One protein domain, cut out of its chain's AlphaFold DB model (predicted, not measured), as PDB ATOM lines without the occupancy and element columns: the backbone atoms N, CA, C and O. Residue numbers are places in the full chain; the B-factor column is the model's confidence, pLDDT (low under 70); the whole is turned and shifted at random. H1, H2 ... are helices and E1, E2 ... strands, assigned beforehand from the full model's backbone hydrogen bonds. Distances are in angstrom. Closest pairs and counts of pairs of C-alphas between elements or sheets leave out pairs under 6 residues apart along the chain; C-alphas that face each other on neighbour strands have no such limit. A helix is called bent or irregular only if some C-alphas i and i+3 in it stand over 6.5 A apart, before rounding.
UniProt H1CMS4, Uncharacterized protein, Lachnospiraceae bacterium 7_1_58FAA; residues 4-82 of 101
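Overview. This is residues 4 to 82 of the 101 residues of an uncharacterized protein of Lachnospiraceae bacterium 7_1_58FAA (UniProt H1CMS4). Look for helix H4 in the middle of an elongated model, with the hairpin of E1 and E2 toward one end of the long axis and helix H1 toward the other. Helix H3 packs on H4 at a steep angle, and the short helix H2 lies near both, while an unnamed stretch, residues 13 to 25, makes the way from H1 to H2. The printed part has 79 residues with four named helices followed by two named strands, H1 H2 H3 H4 E1 E2, and the two strands make one antiparallel sheet, E1 - E2. The class is mixed, helices and strands; the whole is compact, with a radius of gyration of the C-alphas of 11.8 A, and spans 37 by 23 by 20 A.

Arrangement. Start at H1, residues 4 to 12, and look across to H4, residues 51 to 63: they are close but not clearly touching, the closest C-alphas being those of Met 11 and Lys 59, 7.0 A apart. Their lines stand at a steep tilt of 68 degrees, only just short of about perpendicular, and they run opposite ways. Next come H2, residues 26 to 29, and H3, residues 35 to 44, which are close but not clearly touching, with the C-alphas of Phe 29 and Tyr 35 closest at 6.0 A. H2 and H4 are near each other, with 6 pairs of C-alphas within 10 A. H3 and H4 touch, H4 with residues 57 to 61 alone; the closest C-alphas are those of Phe 38 and Val 57, 5.7 A, at a steep tilt of 61 degrees, the same way. H4 is irregular, with C-alphas 52 and 55 7.1 A apart. Go on to the hairpin of E1, residues 68 to 73, and E2, residues 76 to 81, antiparallel at 149 degrees, where N 71 and O 78 are 2.9 A apart and N 69 and O 80 3.0 A, within hydrogen-bond range. The closest C-alphas of H4 and E1 are those of Arg 58 and Thr 68, 6.5 A; of H4 and E2, those of Glu 51 and Thr 77, 6.2 A. H1 is apart from H2, H3 and both strands. Each O i to N i+4 pair is within hydrogen-bond range in H1 and H3, 7 of 9 are in H4, and H2 is too short for such a pair.

Along the chain. Find C-alpha 4 at (-107.249, 5.484, -10.678); from there H1 runs 12.1 A to C-alpha 12. H2 covers residues 26 to 29, and H3 runs 14.1 A from Tyr 35 to Gly 44. Find C-alpha 51 at (-106.420, 29.210, -12.271), where H4 begins its 19.5 A to Val 63. E1 runs 15.9 A from Thr 68 to Arg 73, and E2 16.5 A from Arg 76 to C-alpha 81 at (-98.364, 25.711, -27.133).

Size, cuts and confidence. The two C-alphas farthest apart, those of Asp 5 and Asp 74, are 37.5 A apart. The printed part has no cut. The link from H1 to H2 is long, with 13 residues. The mean pLDDT of the printed part is 89.2, and no printed residue is under 70.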
ATOM      1  N   GLU A   4    -107.168   4.378 -11.640       78.62
ATOM      2  CA  GLU A   4    -107.249   5.484 -10.678       78.62
ATOM      3  C   GLU A   4    -105.973   5.638  -9.837       78.62
ATOM      4  O   GLU A   4    -105.540   6.761  -9.574       78.62
ATOM      5  N   ASP A   5    -105.332   4.533  -9.444       82.69
ATOM      6  CA  ASP A   5    -104.065   4.581  -8.706       82.69
ATOM      7  C   ASP A   5    -102.919   5.136  -9.556       82.69
ATOM      8  O   ASP A   5    -102.075   5.879  -9.048       82.69
ATOM      9  N   GLU A   6    -102.872   4.772 -10.838       81.12
ATOM     10  CA  GLU A   6    -101.870   5.275 -11.781       81.12
ATOM     11  C   GLU A   6    -102.099   6.754 -12.086       81.12
ATOM     12  O   GLU A   6    -101.162   7.552 -11.995       81.12
ATOM     13  N   TYR A   7    -103.351   7.139 -12.338       83.44
ATOM     14  CA  TYR A   7    -103.754   8.526 -12.540       83.44
ATOM     15  C   TYR A   7    -103.420   9.407 -11.329       83.44
ATOM     16  O   TYR A   7    -102.810  10.467 -11.485       83.44
ATOM     17  N   ARG A   8    -103.737   8.959 -10.108       84.31
ATOM     18  CA  ARG A   8    -103.417   9.704  -8.881       84.31
ATOM     19  C   ARG A   8    -101.914   9.933  -8.746       84.31
ATOM     20  O   ARG A   8    -101.486  11.070  -8.562       84.31
ATOM     21  N   LYS A   9    -101.109   8.881  -8.919       86.62
ATOM     22  CA  LYS A   9     -99.642   8.990  -8.873       86.62
ATOM     23  C   LYS A   9     -99.092   9.912  -9.958       86.62
ATOM     24  O   LYS A   9     -98.096  10.592  -9.733       86.62
ATOM     25  N   LEU A  10     -99.709   9.929 -11.137       85.12
ATOM     26  CA  LEU A  10     -99.329  10.811 -12.238       85.12
ATOM     27  C   LEU A  10     -99.620  12.278 -11.908       85.12
ATOM     28  O   LEU A  10     -98.770  13.137 -12.128       85.12
ATOM     29  N   MET A  11    -100.792  12.560 -11.336       84.06
ATOM     30  CA  MET A  11    -101.204  13.917 -10.970       84.06
ATOM     31  C   MET A  11    -100.476  14.462  -9.736       84.06
ATOM     32  O   MET A  11    -100.359  15.683  -9.599       84.06
ATOM     33  N   GLU A  12     -99.945  13.600  -8.868       88.06
ATOM     34  CA  GLU A  12     -99.087  13.989  -7.739       88.06
ATOM     35  C   GLU A  12     -97.694  14.453  -8.189       88.06
ATOM     36  O   GLU A  12     -97.108  15.332  -7.555       88.06
ATOM     37  N   LYS A  13     -97.179  13.931  -9.309       89.81
ATOM     38  CA  LYS A  13     -95.854  14.307  -9.819       89.81
ATOM     39  C   LYS A  13     -95.791  15.778 -10.236       89.81
ATOM     40  O   LYS A  13     -96.782  16.320 -10.745       89.81
ATOM     41  N   PRO A  14     -94.639  16.443 -10.066       88.81
ATOM     42  CA  PRO A  14     -94.412  17.753 -10.663       88.81
ATOM     43  C   PRO A  14     -94.476  17.648 -12.196       88.81
ATOM     44  O   PRO A  14     -94.172  16.601 -12.767       88.81
ATOM     45  N   ILE A  15     -94.908  18.719 -12.872       86.88
ATOM     46  CA  ILE A  15     -95.138  18.699 -14.330       86.88
ATOM     47  C   ILE A  15     -93.855  18.395 -15.118       86.88
ATOM     48  O   ILE A  15     -93.915  17.819 -16.199       86.88
ATOM     49  N   GLU A  16     -92.700  18.728 -14.553       86.31
ATOM     50  CA  GLU A  16     -91.371  18.491 -15.111       86.31
ATOM     51  C   GLU A  16     -90.996  16.998 -15.142       86.31
ATOM     52  O   GLU A  16     -90.236  16.570 -16.010       86.31
ATOM     53  N   GLU A  17     -91.536  16.195 -14.220       88.75
ATOM     54  CA  GLU A  17     -91.305  14.745 -14.163       88.75
ATOM     55  C   GLU A  17     -92.301  13.947 -15.011       88.75
ATOM     56  O   GLU A  17     -92.095  12.755 -15.267       88.75
ATOM     57  N   ILE A  18     -93.387  14.587 -15.445       88.38
ATOM     58  CA  ILE A  18     -94.386  13.963 -16.305       88.38
ATOM     59  C   ILE A  18     -93.818  13.868 -17.720       88.38
ATOM     60  O   ILE A  18     -93.411  14.857 -18.332       88.38
ATOM     61  N   LYS A  19     -93.806  12.642 -18.238       87.69
ATOM     62  CA  LYS A  19     -93.437  12.333 -19.618       87.69
ATOM     63  C   LYS A  19     -94.681  11.953 -20.403       87.69
ATOM     64  O   LYS A  19     -95.695  11.583 -19.814       87.69
ATOM     65  N   GLU A  20     -94.555  12.036 -21.719       90.38
ATOM     66  CA  GLU A  20     -95.553  11.501 -22.633       90.38
ATOM     67  C   GLU A  20     -95.800  10.019 -22.331       90.38
ATOM     68  O   GLU A  20     -94.852   9.237 -22.185       90.38
ATOM     69  N   ASP A  21     -97.073   9.649 -22.242       89.31
ATOM     70  CA  ASP A  21     -97.513   8.267 -22.113       89.31
ATOM     71  C   ASP A  21     -98.375   7.890 -23.322       89.31
ATOM     72  O   ASP A  21     -99.533   8.286 -23.454       89.31
ATOM     73  N   ILE A  22     -97.798   7.068 -24.199       86.88
ATOM     74  CA  ILE A  22     -98.428   6.604 -25.441       86.88
ATOM     75  C   ILE A  22     -99.654   5.707 -25.218       86.88
ATOM     76  O   ILE A  22    -100.401   5.443 -26.168       86.88
ATOM     77  N   PHE A  23     -99.875   5.207 -23.999       87.19
ATOM     78  CA  PHE A  23    -101.051   4.413 -23.636       87.19
ATOM     79  C   PHE A  23    -102.173   5.271 -23.057       87.19
ATOM     80  O   PHE A  23    -103.330   4.840 -23.072       87.19
ATOM     81  N   PHE A  24    -101.877   6.495 -22.612       87.44
ATOM     82  CA  PHE A  24    -102.912   7.418 -22.171       87.44
ATOM     83  C   PHE A  24    -103.789   7.865 -23.339       87.44
ATOM     84  O   PHE A  24    -103.359   8.017 -24.487       87.44
ATOM     85  N   ARG A  25    -105.073   8.043 -23.042       90.06
ATOM     86  CA  ARG A  25    -106.071   8.529 -23.989       90.06
ATOM     87  C   ARG A  25    -106.760   9.747 -23.402       90.06
ATOM     88  O   ARG A  25    -106.890   9.820 -22.184       90.06
ATOM     89  N   PRO A  26    -107.251  10.673 -24.235       88.31
ATOM     90  CA  PRO A  26    -108.067  11.785 -23.766       88.31
ATOM     91  C   PRO A  26    -109.200  11.362 -22.826       88.31
ATOM     92  O   PRO A  26    -109.415  11.992 -21.796       88.31
ATOM     93  N   ASP A  27    -109.875  10.258 -23.146       90.06
ATOM     94  CA  ASP A  27    -111.050   9.763 -22.416       90.06
ATOM     95  C   ASP A  27    -110.738   9.348 -20.973       90.06
ATOM     96  O   ASP A  27    -111.628   9.306 -20.126       90.06
ATOM     97  N   ASN A  28    -109.459   9.136 -20.655       89.44
ATOM     98  CA  ASN A  28    -108.987   8.893 -19.295       89.44
ATOM     99  C   ASN A  28    -109.298  10.060 -18.342       89.44
ATOM    100  O   ASN A  28    -109.336   9.864 -17.129       89.44
ATOM    101  N   PHE A  29    -109.531  11.260 -18.880       89.50
ATOM    102  CA  PHE A  29    -109.845  12.470 -18.124       89.50
ATOM    103  C   PHE A  29    -111.322  12.879 -18.230       89.50
ATOM    104  O   PHE A  29    -111.683  13.933 -17.724       89.50
ATOM    105  N   GLN A  30    -112.195  12.083 -18.861       90.12
ATOM    106  CA  GLN A  30    -113.571  12.498 -19.197       90.12
ATOM    107  C   GLN A  30    -114.434  12.928 -17.995       90.12
ATOM    108  O   GLN A  30    -115.356  13.724 -18.146       90.12
ATOM    109  N   ASN A  31    -114.136  12.399 -16.803       90.12
ATOM    110  CA  ASN A  31    -114.872  12.690 -15.569       90.12
ATOM    111  C   ASN A  31    -114.309  13.900 -14.808       90.12
ATOM    112  O   ASN A  31    -114.824  14.261 -13.751       90.12
ATOM    113  N   GLU A  32    -113.234  14.509 -15.306       90.62
ATOM    114  CA  GLU A  32    -112.599  15.646 -14.658       90.62
ATOM    115  C   GLU A  32    -113.338  16.952 -14.981       90.62
ATOM    116  O   GLU A  32    -113.697  17.198 -16.135       90.62
ATOM    117  N   PRO A  33    -113.512  17.857 -14.003       92.00
ATOM    118  CA  PRO A  33    -114.239  19.111 -14.210       92.00
ATOM    119  C   PRO A  33    -113.560  20.047 -15.225       92.00
ATOM    120  O   PRO A  33    -114.213  20.899 -15.814       92.00
ATOM    121  N   TRP A  34    -112.258  19.865 -15.462       93.00
ATOM    122  CA  TRP A  34    -111.445  20.626 -16.415       93.00
ATOM    123  C   TRP A  34    -111.297  19.940 -17.782       93.00
ATOM    124  O   TRP A  34    -110.576  20.436 -18.653       93.00
ATOM    125  N   TYR A  35    -111.971  18.803 -18.001       93.62
ATOM    126  CA  TYR A  35    -111.880  18.038 -19.247       93.62
ATOM    127  C   TYR A  35    -112.246  18.871 -20.481       93.62
ATOM    128  O   TYR A  35    -111.583  18.769 -21.513       93.62
ATOM    129  N   GLY A  36    -113.238  19.759 -20.355       92.94
ATOM    130  CA  GLY A  36    -113.633  20.668 -21.433       92.94
ATOM    131  C   GLY A  36    -112.487  21.574 -21.896       92.94
ATOM    132  O   GLY A  36    -112.223  21.661 -23.092       92.94
ATOM    133  N   ASP A  37    -111.740  22.178 -20.969       93.31
ATOM    134  CA  ASP A  37    -110.590  23.036 -21.295       93.31
ATOM    135  C   ASP A  37    -109.456  22.251 -21.968       93.31
ATOM    136  O   ASP A  37    -108.792  22.738 -22.888       93.31
ATOM    137  N   PHE A  38    -109.243  21.014 -21.524       93.31
ATOM    138  CA  PHE A  38    -108.281  20.098 -22.125       93.31
ATOM    139  C   PHE A  38    -108.675  19.719 -23.565       93.31
ATOM    140  O   PHE A  38    -107.841  19.790 -24.472       93.31
ATOM    141  N   GLN A  39    -109.952  19.405 -23.813       93.62
ATOM    142  CA  GLN A  39    -110.471  19.159 -25.163       93.62
ATOM    143  C   GLN A  39    -110.378  20.396 -26.062       93.62
ATOM    144  O   GLN A  39    -109.998  20.279 -27.235       93.62
ATOM    145  N   MET A  40    -110.677  21.582 -25.521       92.94
ATOM    146  CA  MET A  40    -110.528  22.848 -26.242       92.94
ATOM    147  C   MET A  40    -109.086  23.053 -26.700       92.94
ATOM    148  O   MET A  40    -108.865  23.402 -27.860       92.94
ATOM    149  N   TYR A  41    -108.105  22.766 -25.842       94.06
ATOM    150  CA  TYR A  41    -106.699  22.858 -26.223       94.06
ATOM    151  C   TYR A  41    -106.325  21.858 -27.322       94.06
ATOM    152  O   TYR A  41    -105.713  22.252 -28.310       94.06
ATOM    153  N   MET A  42    -106.697  20.581 -27.201       89.19
ATOM    154  CA  MET A  42    -106.362  19.585 -28.233       89.19
ATOM    155  C   MET A  42    -106.980  19.917 -29.599       89.19
ATOM    156  O   MET A  42    -106.398  19.590 -30.629       89.19
ATOM    157  N   THR A  43    -108.140  20.581 -29.609       90.31
ATOM    158  CA  THR A  43    -108.849  20.953 -30.843       90.31
ATOM    159  C   THR A  43    -108.340  22.269 -31.435       90.31
ATOM    160  O   THR A  43    -108.134  22.367 -32.642       90.31
ATOM    161  N   GLY A  44    -108.169  23.301 -30.602       86.19
ATOM    162  CA  GLY A  44    -107.895  24.676 -31.033       86.19
ATOM    163  C   GLY A  44    -106.482  25.183 -30.740       86.19
ATOM    164  O   GLY A  44    -106.137  26.289 -31.149       86.19
ATOM    165  N   GLY A  45    -105.668  24.414 -30.018       86.75
ATOM    166  CA  GLY A  45    -104.308  24.782 -29.618       86.75
ATOM    167  C   GLY A  45    -104.227  25.851 -28.526       86.75
ATOM    168  O   GLY A  45    -103.135  26.331 -28.246       86.75
ATOM    169  N   VAL A  46    -105.346  26.259 -27.921       89.31
ATOM    170  CA  VAL A  46    -105.398  27.241 -26.826       89.31
ATOM    171  C   VAL A  46    -106.616  26.983 -25.943       89.31
ATOM    172  O   VAL A  46    -107.687  26.634 -26.438       89.31
ATOM    173  N   CYS A  47    -106.473  27.184 -24.634       92.12
ATOM    174  CA  CYS A  47    -107.602  27.203 -23.705       92.12
ATOM    175  C   CYS A  47    -107.393  28.232 -22.589       92.12
ATOM    176  O   CYS A  47    -106.277  28.715 -22.362       92.12
ATOM    177  N   GLN A  48    -108.489  28.588 -21.915       92.12
ATOM    178  CA  GLN A  48    -108.506  29.576 -20.837       92.12
ATOM    179  C   GLN A  48    -109.145  28.973 -19.573       92.12
ATOM    180  O   GLN A  48    -110.240  29.390 -19.187       92.12
ATOM    181  N   PRO A  49    -108.488  27.985 -18.939       91.31
ATOM    182  CA  PRO A  49    -109.033  27.346 -17.755       91.31
ATOM    183  C   PRO A  49    -109.008  28.296 -16.547       91.31
ATOM    184  O   PRO A  49    -108.174  29.210 -16.481       91.31
ATOM    185  N   PRO A  50    -109.856  28.047 -15.536       90.00
ATOM    186  CA  PRO A  50    -109.699  28.638 -14.212       90.00
ATOM    187  C   PRO A  50    -108.296  28.381 -13.645       90.00
ATOM    188  O   PRO A  50    -107.690  27.337 -13.897       90.00
ATOM    189  N   GLU A  51    -107.775  29.310 -12.841       86.62
ATOM    190  CA  GLU A  51    -106.420  29.210 -12.271       86.62
ATOM    191  C   GLU A  51    -106.216  27.918 -11.459       86.62
ATOM    192  O   GLU A  51    -105.188  27.255 -11.585       86.62
ATOM    193  N   GLU A  52    -107.246  27.496 -10.721       89.00
ATOM    194  CA  GLU A  52    -107.277  26.237  -9.964       89.00
ATOM    195  C   GLU A  52    -107.115  24.976 -10.830       89.00
ATOM    196  O   GLU A  52    -106.679  23.928 -10.345       89.00
ATOM    197  N   HIS A  53    -107.471  25.053 -12.111       90.25
ATOM    198  CA  HIS A  53    -107.456  23.930 -13.047       90.25
ATOM    199  C   HIS A  53    -106.294  24.003 -14.034       90.25
ATOM    200  O   HIS A  53    -105.880  22.968 -14.559       90.25
ATOM    201  N   ALA A  54    -105.705  25.185 -14.234       90.81
ATOM    202  CA  ALA A  54    -104.629  25.409 -15.192       90.81
ATOM    203  C   ALA A  54    -103.466  24.417 -15.026       90.81
ATOM    204  O   ALA A  54    -102.987  23.853 -16.009       90.81
ATOM    205  N   LEU A  55    -103.042  24.139 -13.787       91.12
ATOM    206  CA  LEU A  55    -101.973  23.169 -13.535       91.12
ATOM    207  C   LEU A  55    -102.382  21.740 -13.927       91.12
ATOM    208  O   LEU A  55    -101.579  21.029 -14.526       91.12
ATOM    209  N   ARG A  56    -103.617  21.322 -13.623       92.56
ATOM    210  CA  ARG A  56    -104.116  19.973 -13.953       92.56
ATOM    211  C   ARG A  56    -104.220  19.780 -15.462       92.56
ATOM    212  O   ARG A  56    -103.702  18.794 -15.981       92.56
ATOM    213  N   VAL A  57    -104.771  20.771 -16.165       92.94
ATOM    214  CA  VAL A  57    -104.853  20.771 -17.633       92.94
ATOM    215  C   VAL A  57    -103.454  20.693 -18.247       92.94
ATOM    216  O   VAL A  57    -103.220  19.854 -19.112       92.94
ATOM    217  N   ARG A  58    -102.483  21.485 -17.768       92.88
ATOM    218  CA  ARG A  58    -101.097  21.402 -18.266       92.88
ATOM    219  C   ARG A  58    -100.456  20.038 -18.020       92.88
ATOM    220  O   ARG A  58     -99.758  19.544 -18.901       92.88
ATOM    221  N   LYS A  59    -100.677  19.426 -16.849       93.44
ATOM    222  CA  LYS A  59    -100.182  18.070 -16.561       93.44
ATOM    223  C   LYS A  59    -100.776  17.060 -17.538       93.44
ATOM    224  O   LYS A  59    -100.020  16.317 -18.147       93.44
ATOM    225  N   ALA A  60    -102.090  17.081 -17.751       92.75
ATOM    226  CA  ALA A  60    -102.751  16.205 -18.717       92.75
ATOM    227  C   ALA A  60    -102.219  16.408 -20.144       92.75
ATOM    228  O   ALA A  60    -101.921  15.443 -20.841       92.75
ATOM    229  N   LEU A  61    -102.009  17.659 -20.558       92.81
ATOM    230  CA  LEU A  61    -101.401  17.983 -21.848       92.81
ATOM    231  C   LEU A  61     -99.973  17.436 -21.971       92.81
ATOM    232  O   LEU A  61     -99.634  16.888 -23.015       92.81
ATOM    233  N   LYS A  62     -99.176  17.483 -20.897       92.88
ATOM    234  CA  LYS A  62     -97.829  16.896 -20.869       92.88
ATOM    235  C   LYS A  62     -97.848  15.371 -21.021       92.88
ATOM    236  O   LYS A  62     -97.021  14.831 -21.750       92.88
ATOM    237  N   VAL A  63     -98.808  14.688 -20.390       92.12
ATOM    238  CA  VAL A  63     -99.028  13.234 -20.555       92.12
ATOM    239  C   VAL A  63     -99.351  12.892 -22.007       92.12
ATOM    240  O   VAL A  63     -98.869  11.892 -22.526       92.12
ATOM    241  N   MET A  64    -100.114  13.752 -22.681       90.56
ATOM    242  CA  MET A  64    -100.432  13.619 -24.104       90.56
ATOM    243  C   MET A  64     -99.292  14.051 -25.044       90.56
ATOM    244  O   MET A  64     -99.485  14.052 -26.256       90.56
ATOM    245  N   GLY A  65     -98.135  14.461 -24.513       89.31
ATOM    246  CA  GLY A  65     -96.978  14.879 -25.312       89.31
ATOM    247  C   GLY A  65     -96.992  16.343 -25.762       89.31
ATOM    248  O   GLY A  65     -96.138  16.751 -26.546       89.31
ATOM    249  N   TYR A  66     -97.919  17.169 -25.268       90.00
ATOM    250  CA  TYR A  66     -97.924  18.601 -25.561       90.00
ATOM    251  C   TYR A  66     -97.035  19.370 -24.585       90.00
ATOM    252  O   TYR A  66     -97.297  19.437 -23.379       90.00
ATOM    253  N   ASP A  67     -96.033  20.057 -25.128       87.94
ATOM    254  CA  ASP A  67     -95.316  21.093 -24.393       87.94
ATOM    255  C   ASP A  67     -96.164  22.361 -24.338       87.94
ATOM    256  O   ASP A  67     -96.579  22.902 -25.367       87.94
ATOM    257  N   THR A  68     -96.450  22.816 -23.118       91.19
ATOM    258  CA  THR A  68     -97.348  23.945 -22.870       91.19
ATOM    259  C   THR A  68     -96.799  24.886 -21.815       91.19
ATOM    260  O   THR A  68     -96.118  24.470 -20.868       91.19
ATOM    261  N   HIS A  69     -97.170  26.157 -21.920       89.62
ATOM    262  CA  HIS A  69     -96.904  27.163 -20.902       89.62
ATOM    263  C   HIS A  69     -98.146  27.985 -20.577       89.62
ATOM    264  O   HIS A  69     -99.065  28.115 -21.383       89.62
ATOM    265  N   THR A  70     -98.164  28.539 -19.366       89.88
ATOM    266  CA  THR A  70     -99.214  29.445 -18.900       89.88
ATOM    267  C   THR A  70     -98.787  30.892 -19.031       89.88
ATOM    268  O   THR A  70     -97.679  31.250 -18.632       89.88
ATOM    269  N   VAL A  71     -99.694  31.725 -19.534       89.25
ATOM    270  CA  VAL A  71     -99.544  33.179 -19.574       89.25
ATOM    271  C   VAL A  71    -100.757  33.811 -18.911       89.25
ATOM    272  O   VAL A  71    -101.893  33.494 -19.261       89.25
ATOM    273  N   SER A  72    -100.516  34.726 -17.976       87.25
ATOM    274  CA  SER A  72    -101.569  35.533 -17.363       87.25
ATOM    275  C   SER A  72    -101.690  36.856 -18.111       87.25
ATOM    276  O   SER A  72    -100.733  37.630 -18.168       87.25
ATOM    277  N   ARG A  73    -102.858  37.121 -18.697       85.19
ATOM    278  CA  ARG A  73    -103.158  38.363 -19.419       85.19
ATOM    279  C   ARG A  73    -104.526  38.880 -18.993       85.19
ATOM    280  O   ARG A  73    -105.499  38.137 -19.033       85.19
ATOM    281  N   ASP A  74    -104.590  40.145 -18.581       83.44
ATOM    282  CA  ASP A  74    -105.835  40.815 -18.174       83.44
ATOM    283  C   ASP A  74    -106.605  40.055 -17.069       83.44
ATOM    284  O   ASP A  74    -107.830  39.951 -17.092       83.44
ATOM    285  N   GLY A  75    -105.872  39.462 -16.115       82.12
ATOM    286  CA  GLY A  75    -106.444  38.663 -15.020       82.12
ATOM    287  C   GLY A  75    -106.952  37.276 -15.432       82.12
ATOM    288  O   GLY A  75    -107.596  36.603 -14.632       82.12
ATOM    289  N   ARG A  76    -106.681  36.840 -16.667       87.00
ATOM    290  CA  ARG A  76    -107.066  35.527 -17.196       87.00
ATOM    291  C   ARG A  76    -105.837  34.675 -17.474       87.00
ATOM    292  O   ARG A  76    -104.845  35.171 -18.012       87.00
ATOM    293  N   THR A  77    -105.928  33.393 -17.145       90.44
ATOM    294  CA  THR A  77    -104.872  32.407 -17.387       90.44
ATOM    295  C   THR A  77    -105.121  31.702 -18.711       90.44
ATOM    296  O   THR A  77    -106.185  31.127 -18.920       90.44
ATOM    297  N   TYR A  78    -104.134  31.737 -19.600       89.88
ATOM    298  CA  TYR A  78    -104.170  31.061 -20.894       89.88
ATOM    299  C   TYR A  78    -103.115  29.967 -20.936       89.88
ATOM    300  O   TYR A  78    -101.985  30.183 -20.489       89.88
ATOM    301  N   ILE A  79    -103.466  28.820 -21.512       92.75
ATOM    302  CA  ILE A  79    -102.517  27.756 -21.843       92.75
ATOM    303  C   ILE A  79    -102.207  27.843 -23.332       92.75
ATOM    304  O   ILE A  79    -103.111  27.786 -24.168       92.75
ATOM    305  N   LEU A  80    -100.922  27.989 -23.644       90.50
ATOM    306  CA  LEU A  80    -100.404  28.165 -24.996       90.50
ATOM    307  C   LEU A  80     -99.418  27.043 -25.356       90.50
ATOM    308  O   LEU A  80     -98.758  26.499 -24.462       90.50
ATOM    309  N   PRO A  81     -99.285  26.726 -26.655       89.44
ATOM    310  CA  PRO A  81     -98.364  25.711 -27.133       89.44
ATOM    311  C   PRO A  81     -96.915  26.182 -27.065       89.44
ATOM    312  O   PRO A  81     -96.605  27.365 -27.241       89.44
ATOM    313  N   GLY A  82     -96.025  25.218 -26.860       82.88
ATOM    314  CA  GLY A  82     -94.586  25.409 -26.755       82.88
ATOM    315  C   GLY A  82     -94.125  25.750 -25.342       82.88
ATOM    316  O   GLY A  82     -94.915  25.946 -24.416       82.88
TER     317      GLY A  82